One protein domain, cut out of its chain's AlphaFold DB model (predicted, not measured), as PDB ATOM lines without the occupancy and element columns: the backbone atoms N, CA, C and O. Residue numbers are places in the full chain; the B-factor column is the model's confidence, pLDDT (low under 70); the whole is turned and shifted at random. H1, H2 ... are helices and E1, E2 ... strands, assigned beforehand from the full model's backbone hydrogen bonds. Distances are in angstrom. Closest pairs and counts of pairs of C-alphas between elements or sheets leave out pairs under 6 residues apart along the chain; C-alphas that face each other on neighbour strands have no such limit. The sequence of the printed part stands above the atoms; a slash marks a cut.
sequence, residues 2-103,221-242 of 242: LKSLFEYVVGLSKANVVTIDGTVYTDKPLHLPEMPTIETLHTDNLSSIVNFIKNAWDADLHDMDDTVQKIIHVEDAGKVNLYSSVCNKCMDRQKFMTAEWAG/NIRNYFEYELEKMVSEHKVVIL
ATOM      1  N   LEU A   2      17.185  45.055  29.163       82.75
ATOM      2  CA  LEU A   2      18.641  45.268  29.000       82.75
ATOM      3  C   LEU A   2      18.990  46.559  28.242       82.75
ATOM      4  O   LEU A   2      19.823  47.324  28.707       82.75
ATOM      5  N   LYS A   3      18.309  46.846  27.124       86.81
ATOM      6  CA  LYS A   3      18.518  48.081  26.342       86.81
ATOM      7  C   LYS A   3      18.362  49.349  27.195       86.81
ATOM      8  O   LYS A   3      19.255  50.181  27.203       86.81
ATOM      9  N   SER A   4      17.291  49.423  27.983       82.88
ATOM     10  CA  SER A   4      17.015  50.540  28.895       82.88
ATOM     11  C   SER A   4      18.059  50.681  30.007       82.88
ATOM     12  O   SER A   4      18.383  51.794  30.399       82.88
ATOM     13  N   LEU A   5      18.615  49.567  30.503       84.25
ATOM     14  CA  LEU A   5      19.709  49.600  31.477       84.25
ATOM     15  C   LEU A   5      20.994  50.154  30.844       84.25
ATOM     16  O   LEU A   5      21.651  50.994  31.448       84.25
ATOM     17  N   PHE A   6      21.335  49.726  29.623       86.25
ATOM     18  CA  PHE A   6      22.496  50.255  28.902       86.25
ATOM     19  C   PHE A   6      22.328  51.733  28.544       86.25
ATOM     20  O   PHE A   6      23.257  52.503  28.749       86.25
ATOM     21  N   GLU A   7      21.149  52.148  28.080       85.38
ATOM     22  CA  GLU A   7      20.834  53.560  27.822       85.38
ATOM     23  C   GLU A   7      20.954  54.404  29.099       85.38
ATOM     24  O   GLU A   7      21.549  55.478  29.063       85.38
ATOM     25  N   TYR A   8      20.484  53.898  30.245       84.31
ATOM     26  CA  TYR A   8      20.627  54.571  31.539       84.31
ATOM     27  C   TYR A   8      22.096  54.691  31.976       84.31
ATOM     28  O   TYR A   8      22.547  55.773  32.344       84.31
ATOM     29  N   VAL A   9      22.874  53.608  31.878       84.19
ATOM     30  CA  VAL A   9      24.304  53.599  32.238       84.19
ATOM     31  C   VAL A   9      25.124  54.511  31.321       84.19
ATOM     32  O   VAL A   9      25.973  55.260  31.802       84.19
ATOM     33  N   VAL A  10      24.851  54.503  30.012       81.44
ATOM     34  CA  VAL A  10      25.457  55.447  29.059       81.44
ATOM     35  C   VAL A  10      25.020  56.878  29.380       81.44
ATOM     36  O   VAL A  10      25.839  57.790  29.302       81.44
ATOM     37  N   GLY A  11      23.779  57.085  29.822       79.81
ATOM     38  CA  GLY A  11      23.278  58.370  30.312       79.81
ATOM     39  C   GLY A  11      24.070  58.913  31.506       79.81
ATOM     40  O   GLY A  11      24.420  60.091  31.502       79.81
ATOM     41  N   LEU A  12      24.453  58.057  32.458       83.19
ATOM     42  CA  LEU A  12      25.198  58.428  33.672       83.19
ATOM     43  C   LEU A  12      26.682  58.777  33.452       83.19
ATOM     44  O   LEU A  12      27.313  59.331  34.353       83.19
ATOM     45  N   SER A  13      27.277  58.444  32.303       86.38
ATOM     46  CA  SER A  13      28.688  58.774  32.045       86.38
ATOM     47  C   SER A  13      28.917  60.295  31.960       86.38
ATOM     48  O   SER A  13      27.982  61.074  31.770       86.38
ATOM     49  N   LYS A  14      30.165  60.757  32.077       85.38
ATOM     50  CA  LYS A  14      30.473  62.184  31.873       85.38
ATOM     51  C   LYS A  14      30.123  62.600  30.439       85.38
ATOM     52  O   LYS A  14      30.324  61.815  29.515       85.38
ATOM     53  N   ALA A  15      29.599  63.812  30.271       88.06
ATOM     54  CA  ALA A  15      29.390  64.389  28.948       88.06
ATOM     55  C   ALA A  15      30.741  64.575  28.245       88.06
ATOM     56  O   ALA A  15      31.703  65.054  28.854       88.06
ATOM     57  N   ASN A  16      30.804  64.197  26.974       89.62
ATOM     58  CA  ASN A  16      31.936  64.495  26.118       89.62
ATOM     59  C   ASN A  16      31.792  65.926  25.613       89.62
ATOM     60  O   ASN A  16      30.749  66.304  25.081       89.62
ATOM     61  N   VAL A  17      32.849  66.713  25.785       92.44
ATOM     62  CA  VAL A  17      32.898  68.119  25.387       92.44
ATOM     63  C   VAL A  17      33.879  68.247  24.226       92.44
ATOM     64  O   VAL A  17      35.034  67.845  24.358       92.44
ATOM     65  N   VAL A  18      33.429  68.786  23.092       93.81
ATOM     66  CA  VAL A  18      34.248  68.969  21.884       93.81
ATOM     67  C   VAL A  18      34.171  70.422  21.437       93.81
ATOM     68  O   VAL A  18      33.083  70.974  21.306       93.81
ATOM     69  N   THR A  19      35.320  71.036  21.166       94.69
ATOM     70  CA  THR A  19      35.384  72.391  20.606       94.69
ATOM     71  C   THR A  19      35.575  72.314  19.094       94.69
ATOM     72  O   THR A  19      36.582  71.778  18.635       94.69
ATOM     73  N   ILE A  20      34.630  72.857  18.327       94.00
ATOM     74  CA  ILE A  20      34.681  72.950  16.860       94.00
ATOM     75  C   ILE A  20      34.547  74.431  16.505       94.00
ATOM     76  O   ILE A  20      33.583  75.073  16.913       94.00
ATOM     77  N   ASP A  21      35.543  74.988  15.811       90.94
ATOM     78  CA  ASP A  21      35.577  76.398  15.390       90.94
ATOM     79  C   ASP A  21      35.299  77.403  16.526       90.94
ATOM     80  O   ASP A  21      34.580  78.389  16.372       90.94
ATOM     81  N   GLY A  22      35.847  77.133  17.716       91.19
ATOM     82  CA  GLY A  22      35.670  77.975  18.906       91.19
ATOM     83  C   GLY A  22      34.326  77.807  19.626       91.19
ATOM     84  O   GLY A  22      34.140  78.388  20.693       91.19
ATOM     85  N   THR A  23      33.419  76.981  19.101       89.62
ATOM     86  CA  THR A  23      32.140  76.651  19.741       89.62
ATOM     87  C   THR A  23      32.256  75.336  20.505       89.62
ATOM     88  O   THR A  23      32.767  74.346  19.984       89.62
ATOM     89  N   VAL A  24      31.790  75.323  21.756       92.88
ATOM     90  CA  VAL A  24      31.813  74.143  22.629       92.88
ATOM     91  C   VAL A  24      30.518  73.352  22.455       92.88
ATOM     92  O   VAL A  24      29.435  73.863  22.731       92.88
ATOM     93  N   TYR A  25      30.635  72.100  22.023       90.75
ATOM     94  CA  TYR A  25      29.540  71.149  21.860       90.75
ATOM     95  C   TYR A  25      29.615  70.059  22.922       90.75
ATOM     96  O   TYR A  25      30.703  69.659  23.342       90.75
ATOM     97  N   THR A  26      28.454  69.541  23.315       91.94
ATOM     98  CA  THR A  26      28.342  68.386  24.205       91.94
ATOM     99  C   THR A  26      27.469  67.314  23.574       91.94
ATOM    100  O   THR A  26      26.492  67.613  22.891       91.94
ATOM    101  N   ASP A  27      27.809  66.049  23.802       90.06
ATOM    102  CA  ASP A  27      27.002  64.904  23.354       90.06
ATOM    103  C   ASP A  27      25.775  64.640  24.249       90.06
ATOM    104  O   ASP A  27      24.949  63.780  23.945       90.06
ATOM    105  N   LYS A  28      25.650  65.393  25.349       87.69
ATOM    106  CA  LYS A  28      24.555  65.322  26.323       87.69
ATOM    107  C   LYS A  28      23.996  66.708  26.638       87.69
ATOM    108  O   LYS A  28      24.764  67.674  26.619       87.69
ATOM    109  N   PRO A  29      22.701  66.816  26.992       85.31
ATOM    110  CA  PRO A  29      22.142  68.046  27.537       85.31
ATOM    111  C   PRO A  29      22.923  68.476  28.780       85.31
ATOM    112  O   PRO A  29      23.163  67.671  29.683       85.31
ATOM    113  N   LEU A  30      23.327  69.741  28.821       84.81
ATOM    114  CA  LEU A  30      23.888  70.336  30.024       84.81
ATOM    115  C   LEU A  30      22.753  70.878  30.886       84.81
ATOM    116  O   LEU A  30      21.841  71.537  30.390       84.81
ATOM    117  N   HIS A  31      22.845  70.619  32.183       81.31
ATOM    118  CA  HIS A  31      21.959  71.192  33.183       81.31
ATOM    119  C   HIS A  31      22.742  72.230  33.976       81.31
ATOM    120  O   HIS A  31      23.910  72.012  34.312       81.31
ATOM    121  N   LEU A  32      22.109  73.368  34.255       80.69
ATOM    122  CA  LEU A  32      22.684  74.340  35.173       80.69
ATOM    123  C   LEU A  32      22.753  73.711  36.572       80.69
ATOM    124  O   LEU A  32      21.861  72.941  36.931       80.69
ATOM    125  N   PRO A  33      23.811  73.990  37.350       78.62
ATOM    126  CA  PRO A  33      23.876  73.510  38.719       78.62
ATOM    127  C   PRO A  33      22.740  74.136  39.535       78.62
ATOM    128  O   PRO A  33      22.461  75.330  39.410       78.62
ATOM    129  N   GLU A  34      22.104  73.336  40.388       74.94
ATOM    130  CA  GLU A  34      21.156  73.853  41.373       74.94
ATOM    131  C   GLU A  34      21.932  74.642  42.428       74.94
ATOM    132  O   GLU A  34      22.757  74.101  43.169       74.94
ATOM    133  N   MET A  35      21.704  75.951  42.452       77.88
ATOM    134  CA  MET A  35      22.251  76.818  43.486       77.88
ATOM    135  C   MET A  35      21.361  76.737  44.727       77.88
ATOM    136  O   MET A  35      20.144  76.624  44.584       77.88
ATOM    137  N   PRO A  36      21.924  76.837  45.942       78.38
ATOM    138  CA  PRO A  36      21.107  76.940  47.143       78.38
ATOM    139  C   PRO A  36      20.208  78.179  47.045       78.38
ATOM    140  O   PRO A  36      20.699  79.302  46.923       78.38
ATOM    141  N   THR A  37      18.896  77.962  47.076       74.75
ATOM    142  CA  THR A  37      17.877  79.016  47.087       74.75
ATOM    143  C   THR A  37      17.415  79.284  48.510       74.75
ATOM    144  O   THR A  37      17.358  78.372  49.336       74.75
ATOM    145  N   ILE A  38      17.038  80.526  48.795       83.44
ATOM    146  CA  ILE A  38      16.381  80.853  50.062       83.44
ATOM    147  C   ILE A  38      14.945  80.321  50.003       83.44
ATOM    148  O   ILE A  38      14.286  80.437  48.965       83.44
ATOM    149  N   GLU A  39      14.478  79.724  51.098       90.62
ATOM    150  CA  GLU A  39      13.108  79.224  51.220       90.62
ATOM    151  C   GLU A  39      12.086  80.354  51.015       90.62
ATOM    152  O   GLU A  39      12.271  81.480  51.480       90.62
ATOM    153  N   THR A  40      11.007  80.058  50.287       94.88
ATOM    154  CA  THR A  40       9.917  81.012  50.059       94.88
ATOM    155  C   THR A  40       9.102  81.194  51.334       94.88
ATOM    156  O   THR A  40       8.641  80.224  51.928       94.88
ATOM    157  N   LEU A  41       8.860  82.444  51.727       96.56
ATOM    158  CA  LEU A  41       7.962  82.746  52.837       96.56
ATOM    159  C   LEU A  41       6.503  82.536  52.416       96.56
ATOM    160  O   LEU A  41       6.092  82.970  51.340       96.56
ATOM    161  N   HIS A  42       5.705  81.919  53.281       97.38
ATOM    162  CA  HIS A  42       4.283  81.686  53.038       97.38
ATOM    163  C   HIS A  42       3.426  82.531  53.980       97.38
ATOM    164  O   HIS A  42       3.700  82.614  55.176       97.38
ATOM    165  N   THR A  43       2.391  83.158  53.428       97.25
ATOM    166  CA  THR A  43       1.440  84.007  54.156       97.25
ATOM    167  C   THR A  43       0.034  83.840  53.579       97.25
ATOM    168  O   THR A  43      -0.132  83.335  52.469       97.25
ATOM    169  N   ASP A  44      -0.981  84.262  54.322       95.81
ATOM    170  CA  ASP A  44      -2.392  84.192  53.931       95.81
ATOM    171  C   ASP A  44      -2.983  85.548  53.504       95.81
ATOM    172  O   ASP A  44      -4.153  85.626  53.125       95.81
ATOM    173  N   ASN A  45      -2.173  86.612  53.535       95.81
ATOM    174  CA  ASN A  45      -2.611  87.990  53.338       95.81
ATOM    175  C   ASN A  45      -1.659  88.777  52.413       95.81
ATOM    176  O   ASN A  45      -0.447  88.551  52.377       95.81
ATOM    177  N   LEU A  46      -2.213  89.721  51.652       98.25
ATOM    178  CA  LEU A  46      -1.488  90.599  50.729       98.25
ATOM    179  C   LEU A  46      -0.653  91.641  51.475       98.25
ATOM    180  O   LEU A  46       0.420  92.028  51.006       98.25
ATOM    181  N   SER A  47      -1.112  92.065  52.656       97.62
ATOM    182  CA  SER A  47      -0.414  93.073  53.463       97.62
ATOM    183  C   SER A  47       1.011  92.651  53.848       97.62
ATOM    184  O   SER A  47       1.903  93.490  53.935       97.62
ATOM    185  N   SER A  48       1.269  91.347  53.997       97.06
ATOM    186  CA  SER A  48       2.611  90.806  54.244       97.06
ATOM    187  C   SER A  48       3.583  91.119  53.104       97.06
ATOM    188  O   SER A  48       4.723  91.501  53.364       97.06
ATOM    189  N   ILE A  49       3.128  91.018  51.849       97.44
ATOM    190  CA  ILE A  49       3.924  91.388  50.670       97.44
ATOM    191  C   ILE A  49       4.184  92.896  50.681       97.44
ATOM    192  O   ILE A  49       5.324  93.321  50.504       97.44
ATOM    193  N   VAL A  50       3.150  93.705  50.937       97.38
ATOM    194  CA  VAL A  50       3.272  95.170  51.025       97.38
ATOM    195  C   VAL A  50       4.301  95.572  52.083       97.38
ATOM    196  O   VAL A  50       5.234  96.314  51.785       97.38
ATOM    197  N   ASN A  51       4.174  95.042  53.299       95.25
ATOM    198  CA  ASN A  51       5.062  95.344  54.418       95.25
ATOM    199  C   ASN A  51       6.496  94.887  54.152       95.25
ATOM    200  O   ASN A  51       7.432  95.600  54.493       95.25
ATOM    201  N   PHE A  52       6.680  93.724  53.521       92.75
ATOM    202  CA  PHE A  52       8.003  93.248  53.131       92.75
ATOM    203  C   PHE A  52       8.705  94.245  52.200       92.75
ATOM    204  O   PHE A  52       9.862  94.588  52.427       92.75
ATOM    205  N   ILE A  53       7.993  94.754  51.190       92.06
ATOM    206  CA  ILE A  53       8.550  95.719  50.237       92.06
ATOM    207  C   ILE A  53       8.781  97.085  50.910       92.06
ATOM    208  O   ILE A  53       9.860  97.653  50.760       92.06
ATOM    209  N   LYS A  54       7.809  97.600  51.682       91.12
ATOM    210  CA  LYS A  54       7.913  98.890  52.397       91.12
ATOM    211  C   LYS A  54       9.056  98.911  53.410       91.12
ATOM    212  O   LYS A  54       9.842  99.846  53.411       91.12
ATOM    213  N   ASN A  55       9.208  97.859  54.211       87.00
ATOM    214  CA  ASN A  55      10.272  97.798  55.214       87.00
ATOM    215  C   ASN A  55      11.667  97.705  54.590       87.00
ATOM    216  O   ASN A  55      12.600  98.284  55.135       87.00
ATOM    217  N   ALA A  56      11.819  96.990  53.468       80.62
ATOM    218  CA  ALA A  56      13.090  96.964  52.742       80.62
ATOM    219  C   ALA A  56      13.465  98.369  52.244       80.62
ATOM    220  O   ALA A  56      14.594  98.804  52.422       80.62
ATOM    221  N   TRP A  57      12.479  99.098  51.722       76.06
ATOM    222  CA  TRP A  57      12.639 100.452  51.202       76.06
ATOM    223  C   TRP A  57      12.956 101.508  52.266       76.06
ATOM    224  O   TRP A  57      13.848 102.329  52.079       76.06
ATOM    225  N   ASP A  58      12.223 101.505  53.380       72.62
ATOM    226  CA  ASP A  58      12.378 102.509  54.441       72.62
ATOM    227  C   ASP A  58      13.666 102.316  55.254       72.62
ATOM    228  O   ASP A  58      14.142 103.253  55.896       72.62
ATOM    229  N   ALA A  59      14.238 101.109  55.237       66.81
ATOM    230  CA  ALA A  59      15.474 100.804  55.947       66.81
ATOM    231  C   ALA A  59      16.725 101.433  55.301       66.81
ATOM    232  O   ALA A  59      17.804 101.309  55.883       66.81
ATOM    233  N   ASP A  60      16.585 102.103  54.145       58.41
ATOM    234  CA  ASP A  60      17.659 102.777  53.396       58.41
ATOM    235  C   ASP A  60      18.907 101.882  53.276       58.41
ATOM    236  O   ASP A  60      20.057 102.315  53.412       58.41
ATOM    237  N   LEU A  61      18.662 100.578  53.086       55.25
ATOM    238  CA  LEU A  61      19.680  99.548  52.944       55.25
ATOM    239  C   LEU A  61      20.280  99.683  51.543       55.25
ATOM    240  O   LEU A  61      20.078  98.835  50.682       55.25
ATOM    241  N   HIS A  62      21.054 100.753  51.335       48.22
ATOM    242  CA  HIS A  62      21.791 101.124  50.120       48.22
ATOM    243  C   HIS A  62      22.873 100.112  49.679       48.22
ATOM    244  O   HIS A  62      23.864 100.479  49.044       48.22
ATOM    245  N   ASP A  63      22.704  98.831  49.982       53.16
ATOM    246  CA  ASP A  63      23.435  97.762  49.327       53.16
ATOM    247  C   ASP A  63      22.799  97.444  47.962       53.16
ATOM    248  O   ASP A  63      21.652  97.776  47.664       53.16
ATOM    249  N   MET A  64      23.569  96.785  47.094       51.62
ATOM    250  CA  MET A  64      23.230  96.502  45.687       51.62
ATOM    251  C   MET A  64      21.843  95.846  45.463       51.62
ATOM    252  O   MET A  64      21.325  95.909  44.347       51.62
ATOM    253  N   ASP A  65      21.219  95.249  46.485       53.78
ATOM    254  CA  ASP A  65      19.930  94.538  46.411       53.78
ATOM    255  C   ASP A  65      18.688  95.471  46.425       53.78
ATOM    256  O   ASP A  65      17.642  95.125  45.865       53.78
ATOM    257  N   ASP A  66      18.819  96.706  46.934       52.94
ATOM    258  CA  ASP A  66      17.765  97.753  46.919       52.94
ATOM    259  C   ASP A  66      17.557  98.387  45.526       52.94
ATOM    260  O   ASP A  66      16.610  99.137  45.241       52.94
ATOM    261  N   THR A  67      18.450  98.064  44.589       59.72
ATOM    262  CA  THR A  67      18.319  98.456  43.181       59.72
ATOM    263  C   THR A  67      17.522  97.451  42.359       59.72
ATOM    264  O   THR A  67      17.038  97.790  41.277       59.72
ATOM    265  N   VAL A  68      17.343  96.233  42.874       76.00
ATOM    266  CA  VAL A  68      16.690  95.150  42.149       76.00
ATOM    267  C   VAL A  68      15.182  95.309  42.261       76.00
ATOM    268  O   VAL A  68      14.592  95.032  43.309       76.00
ATOM    269  N   GLN A  69      14.565  95.696  41.144       87.44
ATOM    270  CA  GLN A  69      13.115  95.763  40.986       87.44
ATOM    271  C   GLN A  69      12.459  94.455  41.465       87.44
ATOM    272  O   GLN A  69      12.989  93.362  41.236       87.44
ATOM    273  N   LYS A  70      11.311  94.544  42.130       92.94
ATOM    274  CA  LYS A  70      10.527  93.378  42.554       92.94
ATOM    275  C   LYS A  70       9.348  93.163  41.607       92.94
ATOM    276  O   LYS A  70       8.811  94.116  41.047       92.94
ATOM    277  N   ILE A  71       8.954  91.907  41.424       96.56
ATOM    278  CA  ILE A  71       7.806  91.527  40.597       96.56
ATOM    279  C   ILE A  71       6.746  90.917  41.504       96.56
ATOM    280  O   ILE A  71       6.976  89.867  42.103       96.56
ATOM    281  N   ILE A  72       5.586  91.555  41.575       98.19
ATOM    282  CA  ILE A  72       4.373  90.974  42.142       98.19
ATOM    283  C   ILE A  72       3.640  90.294  40.992       98.19
ATOM    284  O   ILE A  72       3.274  90.955  40.032       98.19
ATOM    285  N   HIS A  73       3.450  88.983  41.071       98.19
ATOM    286  CA  HIS A  73       2.705  88.216  40.076       98.19
ATOM    287  C   HIS A  73       1.411  87.698  40.693       98.19
ATOM    288  O   HIS A  73       1.442  86.827  41.574       98.19
ATOM    289  N   VAL A  74       0.282  88.219  40.216       98.12
ATOM    290  CA  VAL A  74      -1.061  87.764  40.576       98.12
ATOM    291  C   VAL A  74      -1.382  86.505  39.766       98.12
ATOM    292  O   VAL A  74      -2.062  86.542  38.744       98.12
ATOM    293  N   GLU A  75      -0.855  85.367  40.224       96.69
ATOM    294  CA  GLU A  75      -0.981  84.069  39.541       96.69
ATOM    295  C   GLU A  75      -2.448  83.626  39.432       96.69
ATOM    296  O   GLU A  75      -2.880  83.119  38.396       96.69
ATOM    297  N   ASP A  76      -3.237  83.832  40.491       95.94
ATOM    298  CA  ASP A  76      -4.674  83.565  40.478       95.94
ATOM    299  C   ASP A  76      -5.432  84.423  41.503       95.94
ATOM    300  O   ASP A  76      -4.840  85.093  42.347       95.94
ATOM    301  N   ALA A  77      -6.764  84.352  41.480       95.94
ATOM    302  CA  ALA A  77      -7.643  85.069  42.406       95.94
ATOM    303  C   ALA A  77      -7.359  84.797  43.899       95.94
ATOM    304  O   ALA A  77      -7.760  85.585  44.747       95.94
ATOM    305  N   GLY A  78      -6.691  83.693  44.237       96.69
ATOM    306  CA  GLY A  78      -6.303  83.357  45.608       96.69
ATOM    307  C   GLY A  78      -4.803  83.163  45.797       96.69
ATOM    308  O   GLY A  78      -4.427  82.577  46.807       96.69
ATOM    309  N   LYS A  79      -3.958  83.576  44.840       98.00
ATOM    310  CA  LYS A  79      -2.515  83.323  44.900       98.00
ATOM    311  C   LYS A  79      -1.702  84.446  44.270       98.00
ATOM    312  O   LYS A  79      -1.843  84.736  43.084       98.00
ATOM    313  N   VAL A  80      -0.801  85.024  45.058       98.69
ATOM    314  CA  VAL A  80       0.119  86.084  44.635       98.69
ATOM    315  C   VAL A  80       1.535  85.699  45.026       98.69
ATOM    316  O   VAL A  80       1.784  85.271  46.150       98.69
ATOM    317  N   ASN A  81       2.483  85.866  44.110       98.25
ATOM    318  CA  ASN A  81       3.893  85.605  44.373       98.25
ATOM    319  C   ASN A  81       4.698  86.900  44.285       98.25
ATOM    320  O   ASN A  81       4.458  87.726  43.407       98.25
ATOM    321  N   LEU A  82       5.711  87.021  45.136       97.31
ATOM    322  CA  LEU A  82       6.718  88.070  45.075       97.31
ATOM    323  C   LEU A  82       8.042  87.482  44.587       97.31
ATOM    324  O   LEU A  82       8.588  86.568  45.207       97.31
ATOM    325  N   TYR A  83       8.587  88.041  43.512       94.81
ATOM    326  CA  TYR A  83       9.844  87.615  42.907       94.81
ATOM    327  C   TYR A  83      10.870  88.742  42.819       94.81
ATOM    328  O   TYR A  83      10.539  89.929  42.795       94.81
ATOM    329  N   SER A  84      12.131  88.347  42.666       91.12
ATOM    330  CA  SER A  84      13.180  89.214  42.135       91.12
ATOM    331  C   SER A  84      12.968  89.469  40.639       91.12
ATOM    332  O   SER A  84      12.549  88.565  39.913       91.12
ATOM    333  N   SER A  85      13.275  90.674  40.147       88.88
ATOM    334  CA  SER A  85      13.316  90.962  38.701       88.88
ATOM    335  C   SER A  85      14.527  90.340  38.001       88.88
ATOM    336  O   SER A  85      14.433  90.026  36.811       88.88
ATOM    337  N   VAL A  86      15.619  90.087  38.729       87.06
ATOM    338  CA  VAL A  86      16.849  89.491  38.193       87.06
ATOM    339  C   VAL A  86      16.949  88.008  38.538       87.06
ATOM    340  O   VAL A  86      16.480  87.559  39.587       87.06
ATOM    341  N   CYS A  87      17.595  87.253  37.653       85.75
ATOM    342  CA  CYS A  87      17.955  85.864  37.908       85.75
ATOM    343  C   CYS A  87      19.366  85.764  38.501       85.75
ATOM    344  O   CYS A  87      20.214  86.633  38.293       85.75
ATOM    345  N   ASN A  88      19.636  84.667  39.204       81.38
ATOM    346  CA  ASN A  88      20.986  84.311  39.621       81.38
ATOM    347  C   ASN A  88      21.838  83.835  38.419       81.38
ATOM    348  O   ASN A  88      21.374  83.753  37.280       81.38
ATOM    349  N   LYS A  89      23.106  83.476  38.672       83.56
ATOM    350  CA  LYS A  89      24.052  82.998  37.637       83.56
ATOM    351  C   LYS A  89      23.593  81.729  36.901       83.56
ATOM    352  O   LYS A  89      24.144  81.411  35.853       83.56
ATOM    353  N   CYS A  90      22.615  81.015  37.451       83.88
ATOM    354  CA  CYS A  90      22.025  79.801  36.899       83.88
ATOM    355  C   CYS A  90      20.611  80.049  36.347       83.88
ATOM    356  O   CYS A  90      19.833  79.111  36.219       83.88
ATOM    357  N   MET A  91      20.282  81.301  36.001       83.38
ATOM    358  CA  MET A  91      19.007  81.703  35.390       83.38
ATOM    359  C   MET A  91      17.765  81.447  36.255       83.38
ATOM    360  O   MET A  91      16.643  81.561  35.761       83.38
ATOM    361  N   ASP A  92      17.949  81.188  37.547       83.44
ATOM    362  CA  ASP A  92      16.854  80.975  38.486       83.44
ATOM    363  C   ASP A  92      16.442  82.286  39.172       83.44
ATOM    364  O   ASP A  92      17.280  83.125  39.527       83.44
ATOM    365  N   ARG A  93      15.130  82.480  39.314       88.38
ATOM    366  CA  ARG A  93      14.507  83.702  39.824       88.38
ATOM    367  C   ARG A  93      14.069  83.468  41.261       88.38
ATOM    368  O   ARG A  93      13.123  82.725  41.506       88.38
ATOM    369  N   GLN A  94      14.691  84.182  42.198       90.00
ATOM    370  CA  GLN A  94      14.318  84.073  43.606       90.00
ATOM    371  C   GLN A  94      12.844  84.445  43.801       90.00
ATOM    372  O   GLN A  94      12.409  85.544  43.440       90.00
ATOM    373  N   LYS A  95      12.098  83.526  44.416       93.88
ATOM    374  CA  LYS A  95      10.760  83.757  44.955       93.88
ATOM    375  C   LYS A  95      10.894  84.104  46.434       93.88
ATOM    376  O   LYS A  95      11.369  83.292  47.222       93.88
ATOM    377  N   PHE A  96      10.526  85.323  46.803       93.88
ATOM    378  CA  PHE A  96      10.627  85.798  48.182       93.88
ATOM    379  C   PHE A  96       9.444  85.325  49.019       93.88
ATOM    380  O   PHE A  96       9.624  84.846  50.135       93.88
ATOM    381  N   MET A  97       8.233  85.456  48.475       96.81
ATOM    382  CA  MET A  97       7.006  85.214  49.224       96.81
ATOM    383  C   MET A  97       5.892  84.679  48.328       96.81
ATOM    384  O   MET A  97       5.813  85.024  47.149       96.81
ATOM    385  N   THR A  98       5.021  83.855  48.900       98.31
ATOM    386  CA  THR A  98       3.746  83.432  48.319       98.31
ATOM    387  C   THR A  98       2.630  83.754  49.305       98.31
ATOM    388  O   THR A  98       2.631  83.244  50.425       98.31
ATOM    389  N   ALA A  99       1.689  84.594  48.883       98.38
ATOM    390  CA  ALA A  99       0.430  84.813  49.578       98.38
ATOM    391  C   ALA A  99      -0.638  83.900  48.967       98.38
ATOM    392  O   ALA A  99      -0.893  83.978  47.763       98.38
ATOM    393  N   GLU A 100      -1.255  83.046  49.781       97.88
ATOM    394  CA  GLU A 100      -2.326  82.137  49.365       97.88
ATOM    395  C   GLU A 100      -3.553  82.293  50.262       97.88
ATOM    396  O   GLU A 100      -3.485  82.118  51.474       97.88
ATOM    397  N   TRP A 101      -4.702  82.600  49.660       95.75
ATOM    398  CA  TRP A 101      -5.943  82.761  50.406       95.75
ATOM    399  C   TRP A 101      -6.400  81.424  51.005       95.75
ATOM    400  O   TRP A 101      -6.683  80.462  50.283       95.75
ATOM    401  N   ALA A 102      -6.526  81.391  52.333       90.50
ATOM    402  CA  ALA A 102      -6.829  80.191  53.114       90.50
ATOM    403  C   ALA A 102      -8.259  80.160  53.693       90.50
ATOM    404  O   ALA A 102      -8.536  79.420  54.638       90.50
ATOM    405  N   GLY A 103      -9.180  80.968  53.160       87.44
ATOM    406  CA  GLY A 103     -10.551  81.036  53.665       87.44
ATOM    407  C   GLY A 103     -11.443  79.849  53.271       87.44
ATOM    408  O   GLY A 103     -11.117  79.023  52.412       87.44
ATOM    409  N   ASN A 221      -8.872  93.472  41.210       98.19
ATOM    410  CA  ASN A 221      -9.002  94.025  42.561       98.19
ATOM    411  C   ASN A 221      -7.697  93.882  43.365       98.19
ATOM    412  O   ASN A 221      -7.283  94.834  44.023       98.19
ATOM    413  N   ILE A 222      -7.017  92.732  43.265       98.62
ATOM    414  CA  ILE A 222      -5.686  92.504  43.858       98.62
ATOM    415  C   ILE A 222      -4.651  93.457  43.254       98.62
ATOM    416  O   ILE A 222      -3.869  94.070  43.980       98.62
ATOM    417  N   ARG A 223      -4.655  93.615  41.929       98.25
ATOM    418  CA  ARG A 223      -3.762  94.542  41.234       98.25
ATOM    419  C   ARG A 223      -3.970  95.980  41.706       98.25
ATOM    420  O   ARG A 223      -2.998  96.619  42.095       98.25
ATOM    421  N   ASN A 224      -5.216  96.448  41.754       98.19
ATOM    422  CA  ASN A 224      -5.562  97.787  42.234       98.19
ATOM    423  C   ASN A 224      -5.112  98.005  43.686       98.19
ATOM    424  O   ASN A 224      -4.629  99.082  44.023       98.19
ATOM    425  N   TYR A 225      -5.246  96.984  44.539       98.56
ATOM    426  CA  TYR A 225      -4.768  97.034  45.921       98.56
ATOM    427  C   TYR A 225      -3.260  97.289  45.994       98.56
ATOM    428  O   TYR A 225      -2.828  98.192  46.705       98.56
ATOM    429  N   PHE A 226      -2.453  96.557  45.220       98.50
ATOM    430  CA  PHE A 226      -1.006  96.780  45.191       98.50
ATOM    431  C   PHE A 226      -0.614  98.100  44.520       98.50
ATOM    432  O   PHE A 226       0.309  98.754  44.996       98.50
ATOM    433  N   GLU A 227      -1.300  98.506  43.448       97.88
ATOM    434  CA  GLU A 227      -1.069  99.802  42.792       97.88
ATOM    435  C   GLU A 227      -1.310 100.966  43.761       97.88
ATOM    436  O   GLU A 227      -0.527 101.912  43.779       97.88
ATOM    437  N   TYR A 228      -2.337 100.863  44.606       98.06
ATOM    438  CA  TYR A 228      -2.619 101.836  45.656       98.06
ATOM    439  C   TYR A 228      -1.591 101.776  46.796       98.06
ATOM    440  O   TYR A 228      -0.983 102.785  47.145       98.06
ATOM    441  N   GLU A 229      -1.347 100.594  47.368       98.06
ATOM    442  CA  GLU A 229      -0.467 100.443  48.533       98.06
ATOM    443  C   GLU A 229       1.007 100.743  48.235       98.06
ATOM    444  O   GLU A 229       1.748 101.136  49.140       98.06
ATOM    445  N   LEU A 230       1.446 100.543  46.988       96.62
ATOM    446  CA  LEU A 230       2.837 100.666  46.545       96.62
ATOM    447  C   LEU A 230       3.017 101.746  45.464       96.62
ATOM    448  O   LEU A 230       4.002 101.705  44.725       96.62
ATOM    449  N   GLU A 231       2.110 102.726  45.381       96.50
ATOM    450  CA  GLU A 231       2.072 103.770  44.337       96.50
ATOM    451  C   GLU A 231       3.446 104.406  44.068       96.50
ATOM    452  O   GLU A 231       3.917 104.474  42.928       96.50
ATOM    453  N   LYS A 232       4.146 104.816  45.134       92.88
ATOM    454  CA  LYS A 232       5.485 105.412  45.039       92.88
ATOM    455  C   LYS A 232       6.495 104.458  44.390       92.88
ATOM    456  O   LYS A 232       7.206 104.839  43.469       92.88
ATOM    457  N   MET A 233       6.528 103.199  44.808       92.69
ATOM    458  CA  MET A 233       7.480 102.212  44.284       92.69
ATOM    459  C   MET A 233       7.160 101.795  42.850       92.69
ATOM    460  O   MET A 233       8.072 101.498  42.078       92.69
ATOM    461  N   VAL A 234       5.879 101.777  42.482       94.50
ATOM    462  CA  VAL A 234       5.443 101.530  41.105       94.50
ATOM    463  C   VAL A 234       5.849 102.704  40.209       94.50
ATOM    464  O   VAL A 234       6.472 102.484  39.171       94.50
ATOM    465  N   SER A 235       5.587 103.950  40.623       93.50
ATOM    466  CA  SER A 235       5.974 105.143  39.847       93.50
ATOM    467  C   SER A 235       7.494 105.287  39.679       93.50
ATOM    468  O   SER A 235       7.974 105.665  38.609       93.50
ATOM    469  N   GLU A 236       8.273 104.883  40.683       91.12
ATOM    470  CA  GLU A 236       9.739 104.843  40.631       91.12
ATOM    471  C   GLU A 236      10.301 103.592  39.918       91.12
ATOM    472  O   GLU A 236      11.516 103.404  39.863       91.12
ATOM    473  N   HIS A 237       9.443 102.747  39.327       90.06
ATOM    474  CA  HIS A 237       9.803 101.520  38.595       90.06
ATOM    475  C   HIS A 237      10.552 100.478  39.444       90.06
ATOM    476  O   HIS A 237      11.294  99.637  38.931       90.06
ATOM    477  N   LYS A 238      10.346 100.503  40.759       90.38
ATOM    478  CA  LYS A 238      10.949  99.586  41.736       90.38
ATOM    479  C   LYS A 238      10.102  98.344  41.968       90.38
ATOM    480  O   LYS A 238      10.632  97.301  42.343       90.38
ATOM    481  N   VAL A 239       8.807  98.429  41.685       94.75
ATOM    482  CA  VAL A 239       7.877  97.300  41.703       94.75
ATOM    483  C   VAL A 239       7.136  97.243  40.374       94.75
ATOM    484  O   VAL A 239       6.667  98.262  39.875       94.75
ATOM    485  N   VAL A 240       7.016  96.041  39.816       96.19
ATOM    486  CA  VAL A 240       6.137  95.739  38.681       96.19
ATOM    487  C   VAL A 240       5.079  94.751  39.143       96.19
ATOM    488  O   VAL A 240       5.393  93.790  39.844       96.19
ATOM    489  N   ILE A 241       3.835  94.992  38.743       97.56
ATOM    490  CA  ILE A 241       2.688  94.142  39.052       97.56
ATOM    491  C   ILE A 241       2.247  93.479  37.743       97.56
ATOM    492  O   ILE A 241       1.973  94.183  36.769       97.56
ATOM    493  N   LEU A 242       2.239  92.144  37.726       94.06
ATOM    494  CA  LEU A 242       1.855  91.281  36.606       94.06
ATOM    495  C   LEU A 242       0.554  90.543  36.914       94.06
ATOM    496  O   LEU A 242       0.447  90.004  38.043       94.06
TER     497      LEU A 242
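Overview. This is residues 2 to 103 and 221 to 242 of the 242 residues of an uncharacterized protein of Firmicutes bacterium CAG:466 (UniProt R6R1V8). A twisted five-stranded sheet with helices H2 and H4 side by side over one face makes the main lobe, and a small second part, helix H1 and the hairpin of E1 and E2, lies far from it at the other end of the long strand-free stretch 27 to 40. The printed part has 124 residues, with the named elements H1 E1 E2 E3 H2 H3 E4 E5 E6 H4 H5 E7 along the chain, class mixed, helices and strands. The large sheet, order E3 E6 E5 E4 E7, is mixed; E1 and E2 are antiparallel. The whole is only just extended, close to loose, with a radius of gyration of the C-alphas of 21.0 A, and only just flat, spanning 60 by 39 by 21 A.

Along the chain. In the large sheet, E3 is residues 41 to 43, E6 93 to 100 (19.4 A), E5 79 to 87 (21.8 A), E4 70 to 76 (18.2 A) and E7 239 to 241. E5 bends by 54 degrees at residue 84, and E6 by 61 degrees at residue 96. H2 is residues 47 to 58, 15.9 A long, H4 221 to 229, H5 231 to 235 and H3 64 to 67. H1, residues 2 to 12, is 15.4 A long and begins at C-alpha 2 (18.641, 45.268, 29.000). E1 is 17 to 20 and E2 23 to 26. E7 ends at C-alpha 241 (2.688, 94.142, 39.052).

Arrangement. E4, E5 and E6 form a meander, each strand the antiparallel neighbour of the one before; N 73 and O 81 are 2.8 A apart, N 82 and O 97 2.8 A. Edge strand E3 is parallel to E6, with N 98 and O 41 at 2.8 A, and edge strand E7 is parallel to E4, with N 72 and O 240 at 2.8 A. E3, H2, H3 and E4 form a split strand-helix-strand unit, two strands running the same way with E6 and E5 between them, its crossover right-handed. H2 and H4 lie on the same face, two layers, at heights over the sheet of 9.6 A and 9.5 A. H2 runs along the strands, at 0 degrees to E5 on the local plane; the closest C-alphas of H2 and E6 are those of Ile 49 and Met 97, 7.1 A. H4 runs along E4, at 8 degrees on the local plane. H2 and H4 are close but not clearly touching, Val 50 and Glu 229 having the closest C-alphas at 6.9 A, a shallow tilt of 25 degrees, the same way. H5 only grazes the sheet with residues 231 to 234. H3 is not on it. In the hairpin of E1 and E2, N 25 and O 18 are 2.8 A apart; H1 and E2 are apart. Every O i to N i+4 pair is within hydrogen-bond range in H1, H2, H4 and H5; H3 is too short for one.

Size, cuts and confidence. The C-alphas of Leu 2 and Lys 232, the two farthest apart, are 63.6 A apart. Residues 104 to 220 are not printed, and C-alphas 103 and 221 are 17.2 A apart across this cut. Of the links that are printed whole, E2 to E3 is long, with 14 residues, and the others are tight. Residues 2 to 10, 19 to 24 and 58 to 64 stand free. The mean pLDDT of the printed part is 88.2; residues 59 to 67 are under 70.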